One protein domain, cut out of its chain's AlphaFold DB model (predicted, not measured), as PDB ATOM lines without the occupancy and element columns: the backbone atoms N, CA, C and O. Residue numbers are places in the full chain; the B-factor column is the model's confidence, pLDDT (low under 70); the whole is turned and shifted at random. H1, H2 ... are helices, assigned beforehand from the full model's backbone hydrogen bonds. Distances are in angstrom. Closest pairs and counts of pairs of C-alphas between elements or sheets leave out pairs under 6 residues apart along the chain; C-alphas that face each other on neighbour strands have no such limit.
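This is residues 2 to 56 of the 59 residues of an uncharacterized protein of Burkholderia gladioli pv. gladioli (UniProt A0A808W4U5). A long helix, H4, reaches out as an arm from a small compact head made of three short helices, H1, H2 and H3. In the head H1 and H2 form a helical hairpin, and H3 stands beside them; residues 42 to 56, of which 42 to 54 belong to H4, stick out free and make much of the length. The printed part has 55 residues with four named helices, in the order H1, H2, H3, H4, and no named strand; the class is all helix. The whole is loose, with a radius of gyration of the C-alphas of 13.4 A, and elongated, spanning 40 by 22 by 18 A.

H4, residues 37 to 54, touches no helix. It is close to but not clearly touching H1, residues 2 to 9; their closest C-alphas, those of Ile 40 and Arg 2, are 7.2 A apart. H4 and H1 run opposite ways at a shallow tilt of 27 degrees. H1 touches H2, residues 13 to 18, with the C-alphas of Ala 4 and Leu 16 closest at 6.1 A; this hairpin runs opposite ways at a shallow tilt of 29 degrees. H2 and H3, residues 23 to 32, only just touch, with 3 pairs of C-alphas within 8 A, the closest being Leu 16 and Ile 26 at 7.1 A, at a steep tilt of 53 degrees. H1 and H3 are close but not clearly touching, about perpendicular at 82 degrees, with the C-alphas of Leu 8 and Gln 30 closest at 6.9 A. H4 is apart from H2 and H3. In H1, H2, H3 and H4 every O i to N i+4 pair is within hydrogen-bond range.

H4 measures 25.7 A from C-alpha 37 at (2.504, -20.637, -47.417) to C-alpha 54 at (21.032, -7.867, -34.992). H3 measures 14.2 A, H1 10.6 A and H2 8.6 A. H1 begins at C-alpha 2, (9.290, -25.752, -44.910).

The farthest C-alphas, those of Gly 11 and Ser 56, are 41.2 A apart. The printed part has no cut, and its three links are tight. Mean pLDDT of the printed part is 92.9; residues 54 to 56 are under 70.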
ATOM      1  N   ARG A   2       9.296 -25.022 -43.610       94.38
ATOM      2  CA  ARG A   2       9.290 -25.752 -44.910       94.38
ATOM      3  C   ARG A   2       9.765 -27.207 -44.800       94.38
ATOM      4  O   ARG A   2       9.166 -28.087 -45.402       94.38
ATOM      5  N   ALA A   3      10.820 -27.443 -44.019       95.06
ATOM      6  CA  ALA A   3      11.322 -28.790 -43.755       95.06
ATOM      7  C   ALA A   3      10.279 -29.653 -43.022       95.06
ATOM      8  O   ALA A   3      10.047 -30.782 -43.435       95.06
ATOM      9  N   ALA A   4       9.572 -29.077 -42.044       95.62
ATOM     10  CA  ALA A   4       8.459 -29.733 -41.360       95.62
ATOM     11  C   ALA A   4       7.320 -30.099 -42.327       95.62
ATOM     12  O   ALA A   4       6.910 -31.249 -42.353       95.62
ATOM     13  N   ASN A   5       6.885 -29.195 -43.218       96.81
ATOM     14  CA  ASN A   5       5.894 -29.549 -44.250       96.81
ATOM     15  C   ASN A   5       6.377 -30.688 -45.161       96.81
ATOM     16  O   ASN A   5       5.576 -31.511 -45.591       96.81
ATOM     17  N   LYS A   6       7.677 -30.738 -45.476       97.00
ATOM     18  CA  LYS A   6       8.259 -31.806 -46.300       97.00
ATOM     19  C   LYS A   6       8.282 -33.148 -45.565       97.00
ATOM     20  O   LYS A   6       8.023 -34.162 -46.200       97.00
ATOM     21  N   ALA A   7       8.613 -33.153 -44.275       96.81
ATOM     22  CA  ALA A   7       8.569 -34.347 -43.434       96.81
ATOM     23  C   ALA A   7       7.124 -34.840 -43.271       96.81
ATOM     24  O   ALA A   7       6.834 -35.997 -43.556       96.81
ATOM     25  N   LEU A   8       6.200 -33.923 -42.979       96.25
ATOM     26  CA  LEU A   8       4.767 -34.192 -42.882       96.25
ATOM     27  C   LEU A   8       4.201 -34.814 -44.166       96.25
ATOM     28  O   LEU A   8       3.526 -35.833 -44.113       96.25
ATOM     29  N   ALA A   9       4.523 -34.251 -45.337       96.12
ATOM     30  CA  ALA A   9       4.067 -34.784 -46.624       96.12
ATOM     31  C   ALA A   9       4.605 -36.195 -46.931       96.12
ATOM     32  O   ALA A   9       4.061 -36.887 -47.788       96.12
ATOM     33  N   LYS A  10       5.683 -36.609 -46.259       96.12
ATOM     34  CA  LYS A  10       6.271 -37.948 -46.365       96.12
ATOM     35  C   LYS A  10       5.781 -38.909 -45.276       96.12
ATOM     36  O   LYS A  10       6.152 -40.076 -45.335       96.12
ATOM     37  N   GLY A  11       4.998 -38.435 -44.301       94.12
ATOM     38  CA  GLY A  11       4.652 -39.199 -43.098       94.12
ATOM     39  C   GLY A  11       5.861 -39.492 -42.203       94.12
ATOM     40  O   GLY A  11       5.889 -40.505 -41.513       94.12
ATOM     41  N   ASP A  12       6.897 -38.654 -42.271       96.00
ATOM     42  CA  ASP A  12       8.144 -38.837 -41.528       96.00
ATOM     43  C   ASP A  12       8.066 -38.136 -40.165       96.00
ATOM     44  O   ASP A  12       8.623 -37.053 -39.951       96.00
ATOM     45  N   ASP A  13       7.327 -38.761 -39.252       94.00
ATOM     46  CA  ASP A  13       7.114 -38.243 -37.900       94.00
ATOM     47  C   ASP A  13       8.412 -38.241 -37.079       94.00
ATOM     48  O   ASP A  13       8.595 -37.374 -36.230       94.00
ATOM     49  N   ALA A  14       9.365 -39.133 -37.376       95.50
ATOM     50  CA  ALA A  14      10.676 -39.146 -36.723       95.50
ATOM     51  C   ALA A  14      11.452 -37.849 -36.995       95.50
ATOM     52  O   ALA A  14      11.980 -37.236 -36.068       95.50
ATOM     53  N   THR A  15      11.453 -37.380 -38.246       96.88
ATOM     54  CA  THR A  15      12.035 -36.081 -38.605       96.88
ATOM     55  C   THR A  15      11.290 -34.914 -37.939       96.88
ATOM     56  O   THR A  15      11.910 -33.912 -37.587       96.88
ATOM     57  N   LEU A  16       9.970 -35.004 -37.744       96.31
ATOM     58  CA  LEU A  16       9.218 -33.972 -37.015       96.31
ATOM     59  C   LEU A  16       9.579 -33.957 -35.520       96.31
ATOM     60  O   LEU A  16       9.787 -32.882 -34.958       96.31
ATOM     61  N   VAL A  17       9.730 -35.121 -34.893       96.50
ATOM     62  CA  VAL A  17      10.189 -35.228 -33.499       96.50
ATOM     63  C   VAL A  17      11.609 -34.676 -33.342       96.50
ATOM     64  O   VAL A  17      11.853 -33.900 -32.421       96.50
ATOM     65  N   ASP A  18      12.524 -34.988 -34.265       97.06
ATOM     66  CA  ASP A  18      13.895 -34.448 -34.270       97.06
ATOM     67  C   ASP A  18      13.925 -32.914 -34.421       97.06
ATOM     68  O   ASP A  18      14.727 -32.221 -33.796       97.06
ATOM     69  N   MET A  19      12.972 -32.346 -35.170       95.19
ATOM     70  CA  MET A  19      12.770 -30.893 -35.252       95.19
ATOM     71  C   MET A  19      12.183 -30.271 -33.972       95.19
ATOM     72  O   MET A  19      12.015 -29.048 -33.922       95.19
ATOM     73  N   GLY A  20      11.866 -31.078 -32.957       96.44
ATOM     74  CA  GLY A  20      11.327 -30.642 -31.673       96.44
ATOM     75  C   GLY A  20       9.806 -30.509 -31.635       96.44
ATOM     76  O   GLY A  20       9.283 -29.847 -30.737       96.44
ATOM     77  N   PHE A  21       9.074 -31.092 -32.592       96.19
ATOM     78  CA  PHE A  21       7.615 -31.146 -32.505       96.19
ATOM     79  C   PHE A  21       7.183 -32.213 -31.499       96.19
ATOM     80  O   PHE A  21       7.637 -33.356 -31.550       96.19
ATOM     81  N   SER A  22       6.281 -31.839 -30.594       96.94
ATOM     82  CA  SER A  22       5.609 -32.802 -29.729       96.94
ATOM     83  C   SER A  22       4.562 -33.592 -30.527       96.94
ATOM     84  O   SER A  22       4.098 -33.108 -31.568       96.94
ATOM     85  N   PRO A  23       4.155 -34.783 -30.060       94.31
ATOM     86  CA  PRO A  23       3.135 -35.586 -30.732       94.31
ATOM     87  C   PRO A  23       1.829 -34.820 -30.986       94.31
ATOM     88  O   PRO A  23       1.228 -34.965 -32.047       94.31
ATOM     89  N   GLU A  24       1.425 -33.950 -30.058       96.44
ATOM     90  CA  GLU A  24       0.220 -33.122 -30.186       96.44
ATOM     91  C   GLU A  24       0.353 -32.128 -31.346       96.44
ATOM     92  O   GLU A  24      -0.554 -31.994 -32.166       96.44
ATOM     93  N   HIS A  25       1.513 -31.478 -31.477       95.62
ATOM     94  CA  HIS A  25       1.769 -30.562 -32.588       95.62
ATOM     95  C   HIS A  25       1.878 -31.288 -33.937       95.62
ATOM     96  O   HIS A  25       1.536 -30.711 -34.971       95.62
ATOM     97  N   ILE A  26       2.355 -32.537 -33.953       95.56
ATOM     98  CA  ILE A  26       2.387 -33.361 -35.169       95.56
ATOM     99  C   ILE A  26       0.961 -33.686 -35.619       95.56
ATOM    100  O   ILE A  26       0.641 -33.481 -36.790       95.56
ATOM    101  N   ASP A  27       0.091 -34.112 -34.703       95.88
ATOM    102  CA  ASP A  27      -1.322 -34.389 -34.992       95.88
ATOM    103  C   ASP A  27      -2.057 -33.133 -35.506       95.88
ATOM    104  O   ASP A  27      -2.771 -33.181 -36.512       95.88
ATOM    105  N   GLU A  28      -1.814 -31.966 -34.906       96.06
ATOM    106  CA  GLU A  28      -2.341 -30.692 -35.410       96.06
ATOM    107  C   GLU A  28      -1.824 -30.348 -36.813       96.06
ATOM    108  O   GLU A  28      -2.586 -29.881 -37.670       96.06
ATOM    109  N   LEU A  29      -0.538 -30.586 -37.086       94.81
ATOM    110  CA  LEU A  29       0.047 -30.387 -38.412       94.81
ATOM    111  C   LEU A  29      -0.582 -31.331 -39.441       94.81
ATOM    112  O   LEU A  29      -0.919 -30.881 -40.535       94.81
ATOM    113  N   GLN A  30      -0.803 -32.598 -39.093       94.06
ATOM    114  CA  GLN A  30      -1.471 -33.572 -39.959       94.06
ATOM    115  C   GLN A  30      -2.907 -33.137 -40.279       94.06
ATOM    116  O   GLN A  30      -3.284 -33.080 -41.450       94.06
ATOM    117  N   LYS A  31      -3.680 -32.724 -39.266       95.50
ATOM    118  CA  LYS A  31      -5.060 -32.229 -39.433       95.50
ATOM    119  C   LYS A  31      -5.144 -30.951 -40.265       95.50
ATOM    120  O   LYS A  31      -6.082 -30.772 -41.036       95.50
ATOM    121  N   SER A  32      -4.180 -30.048 -40.100       93.31
ATOM    122  CA  SER A  32      -4.152 -28.759 -40.800       93.31
ATOM    123  C   SER A  32      -3.504 -28.811 -42.188       93.31
ATOM    124  O   SER A  32      -3.601 -27.835 -42.935       93.31
ATOM    125  N   GLY A  33      -2.858 -29.924 -42.553       94.25
ATOM    126  CA  GLY A  33      -2.083 -30.045 -43.793       94.25
ATOM    127  C   GLY A  33      -0.747 -29.292 -43.755       94.25
ATOM    128  O   GLY A  33      -0.196 -28.932 -44.799       94.25
ATOM    129  N   GLY A  34      -0.222 -29.035 -42.558       95.31
ATOM    130  CA  GLY A  34       1.039 -28.346 -42.326       95.31
ATOM    131  C   GLY A  34       0.926 -26.821 -42.274       95.31
ATOM    132  O   GLY A  34      -0.140 -26.218 -42.158       95.31
ATOM    133  N   PHE A  35       2.075 -26.154 -42.361       95.81
ATOM    134  CA  PHE A  35       2.148 -24.698 -42.318       95.81
ATOM    135  C   PHE A  35       1.671 -24.065 -43.627       95.81
ATOM    136  O   PHE A  35       2.154 -24.403 -44.709       95.81
ATOM    137  N   ARG A  36       0.805 -23.052 -43.523       95.31
ATOM    138  CA  ARG A  36       0.360 -22.257 -44.675       95.31
ATOM    139  C   ARG A  36       1.522 -21.493 -45.310       95.31
ATOM    140  O   ARG A  36       2.379 -20.938 -44.615       95.31
ATOM    141  N   SER A  37       1.498 -21.372 -46.636       92.56
ATOM    142  CA  SER A  37       2.504 -20.637 -47.417       92.56
ATOM    143  C   SER A  37       2.659 -19.180 -46.971       92.56
ATOM    144  O   SER A  37       3.774 -18.659 -46.937       92.56
ATOM    145  N   THR A  38       1.556 -18.537 -46.575       93.88
ATOM    146  CA  THR A  38       1.548 -17.169 -46.042       93.88
ATOM    147  C   THR A  38       2.332 -17.075 -44.735       93.88
ATOM    148  O   THR A  38       3.234 -16.249 -44.632       93.88
ATOM    149  N   SER A  39       2.072 -17.970 -43.779       93.06
ATOM    150  CA  SER A  39       2.780 -18.024 -42.495       93.06
ATOM    151  C   SER A  39       4.271 -18.310 -42.669       93.06
ATOM    152  O   SER A  39       5.091 -17.695 -41.991       93.06
ATOM    153  N   ILE A  40       4.634 -19.190 -43.609       94.31
ATOM    154  CA  ILE A  40       6.035 -19.446 -43.972       94.31
ATOM    155  C   ILE A  40       6.692 -18.162 -44.495       94.31
ATOM    156  O   ILE A  40       7.780 -17.806 -44.048       94.31
ATOM    157  N   GLY A  41       6.035 -17.457 -45.422       94.19
ATOM    158  CA  GLY A  41       6.543 -16.211 -45.997       94.19
ATOM    159  C   GLY A  41       6.717 -15.103 -44.958       94.19
ATOM    160  O   GLY A  41       7.770 -14.465 -44.918       94.19
ATOM    161  N   SER A  42       5.727 -14.914 -44.083       95.62
ATOM    162  CA  SER A  42       5.787 -13.937 -42.992       95.62
ATOM    163  C   SER A  42       6.930 -14.234 -42.023       95.62
ATOM    164  O   SER A  42       7.708 -13.334 -41.717       95.62
ATOM    165  N   ASN A  43       7.100 -15.496 -41.606       94.12
ATOM    166  CA  ASN A  43       8.208 -15.886 -40.728       94.12
ATOM    167  C   ASN A  43       9.572 -15.662 -41.390       94.12
ATOM    168  O   ASN A  43      10.481 -15.132 -40.761       94.12
ATOM    169  N   THR A  44       9.721 -16.013 -42.671       94.38
ATOM    170  CA  THR A  44      10.968 -15.761 -43.410       94.38
ATOM    171  C   THR A  44      11.314 -14.275 -43.435       94.38
ATOM    172  O   THR A  44      12.455 -13.921 -43.150       94.38
ATOM    173  N   ARG A  45      10.344 -13.399 -43.726       95.12
ATOM    174  CA  ARG A  45      10.566 -11.944 -43.722       95.12
ATOM    175  C   ARG A  45      10.948 -11.432 -42.337       95.12
ATOM    176  O   ARG A  45      11.893 -10.658 -42.233       95.12
ATOM    177  N   LEU A  46      10.260 -11.897 -41.295       95.00
ATOM    178  CA  LEU A  46      10.553 -11.516 -39.915       95.00
ATOM    179  C   LEU A  46      11.969 -11.935 -39.504       95.00
ATOM    180  O   LEU A  46      12.712 -11.118 -38.980       95.00
ATOM    181  N   ILE A  47      12.374 -13.172 -39.796       92.81
ATOM    182  CA  ILE A  47      13.729 -13.661 -39.502       92.81
ATOM    183  C   ILE A  47      14.779 -12.831 -40.246       92.81
ATOM    184  O   ILE A  47      15.787 -12.452 -39.653       92.81
ATOM    185  N   THR A  48      14.557 -12.525 -41.527       94.00
ATOM    186  CA  THR A  48      15.458 -11.657 -42.300       94.00
ATOM    187  C   THR A  48      15.566 -10.270 -41.671       94.00
ATOM    188  O   THR A  48      16.671  -9.759 -41.513       94.00
ATOM    189  N   TYR A  49      14.439  -9.687 -41.261       94.19
ATOM    190  CA  TYR A  49      14.404  -8.390 -40.592       94.19
ATOM    191  C   TYR A  49      15.164  -8.408 -39.257       94.19
ATOM    192  O   TYR A  49      16.060  -7.593 -39.050       94.19
ATOM    193  N   LEU A  50      14.898  -9.390 -38.391       93.38
ATOM    194  CA  LEU A  50      15.601  -9.560 -37.115       93.38
ATOM    195  C   LEU A  50      17.113  -9.733 -37.311       93.38
ATOM    196  O   LEU A  50      17.897  -9.131 -36.585       93.38
ATOM    197  N   ARG A  51      17.538 -10.495 -38.328       92.31
ATOM    198  CA  ARG A  51      18.961 -10.638 -38.681       92.31
ATOM    199  C   ARG A  51      19.581  -9.327 -39.151       92.31
ATOM    200  O   ARG A  51      20.728  -9.062 -38.817       92.31
ATOM    201  N   SER A  52      18.837  -8.517 -39.905       90.19
ATOM    202  CA  SER A  52      19.323  -7.203 -40.341       90.19
ATOM    203  C   SER A  52      19.476  -6.220 -39.178       90.19
ATOM    204  O   SER A  52      20.424  -5.448 -39.180       90.19
ATOM    205  N   MET A  53      18.611  -6.300 -38.159       85.75
ATOM    206  CA  MET A  53      18.719  -5.480 -36.945       85.75
ATOM    207  C   MET A  53      19.816  -5.969 -35.991       85.75
ATOM    208  O   MET A  53      20.568  -5.164 -35.452       85.75
ATOM    209  N   GLY A  54      19.966  -7.285 -35.816       67.75
ATOM    210  CA  GLY A  54      21.032  -7.867 -34.992       67.75
ATOM    211  C   GLY A  54      22.441  -7.714 -35.580       67.75
ATOM    212  O   GLY A  54      23.418  -7.954 -34.882       67.75
ATOM    213  N   GLY A  55      22.562  -7.305 -36.849       56.03
ATOM    214  CA  GLY A  55      23.834  -6.933 -37.476       56.03
ATOM    215  C   GLY A  55      24.266  -5.483 -37.220       56.03
ATOM    216  O   GLY A  55      25.389  -5.128 -37.570       56.03
ATOM    217  N   SER A  56      23.399  -4.650 -36.629       55.50
ATOM    218  CA  SER A  56      23.682  -3.237 -36.319       55.50
ATOM    219  C   SER A  56      24.119  -2.971 -34.872       55.50
ATOM    220  O   SER A  56      24.693  -1.917 -34.633       55.50
TER     221      SER A  56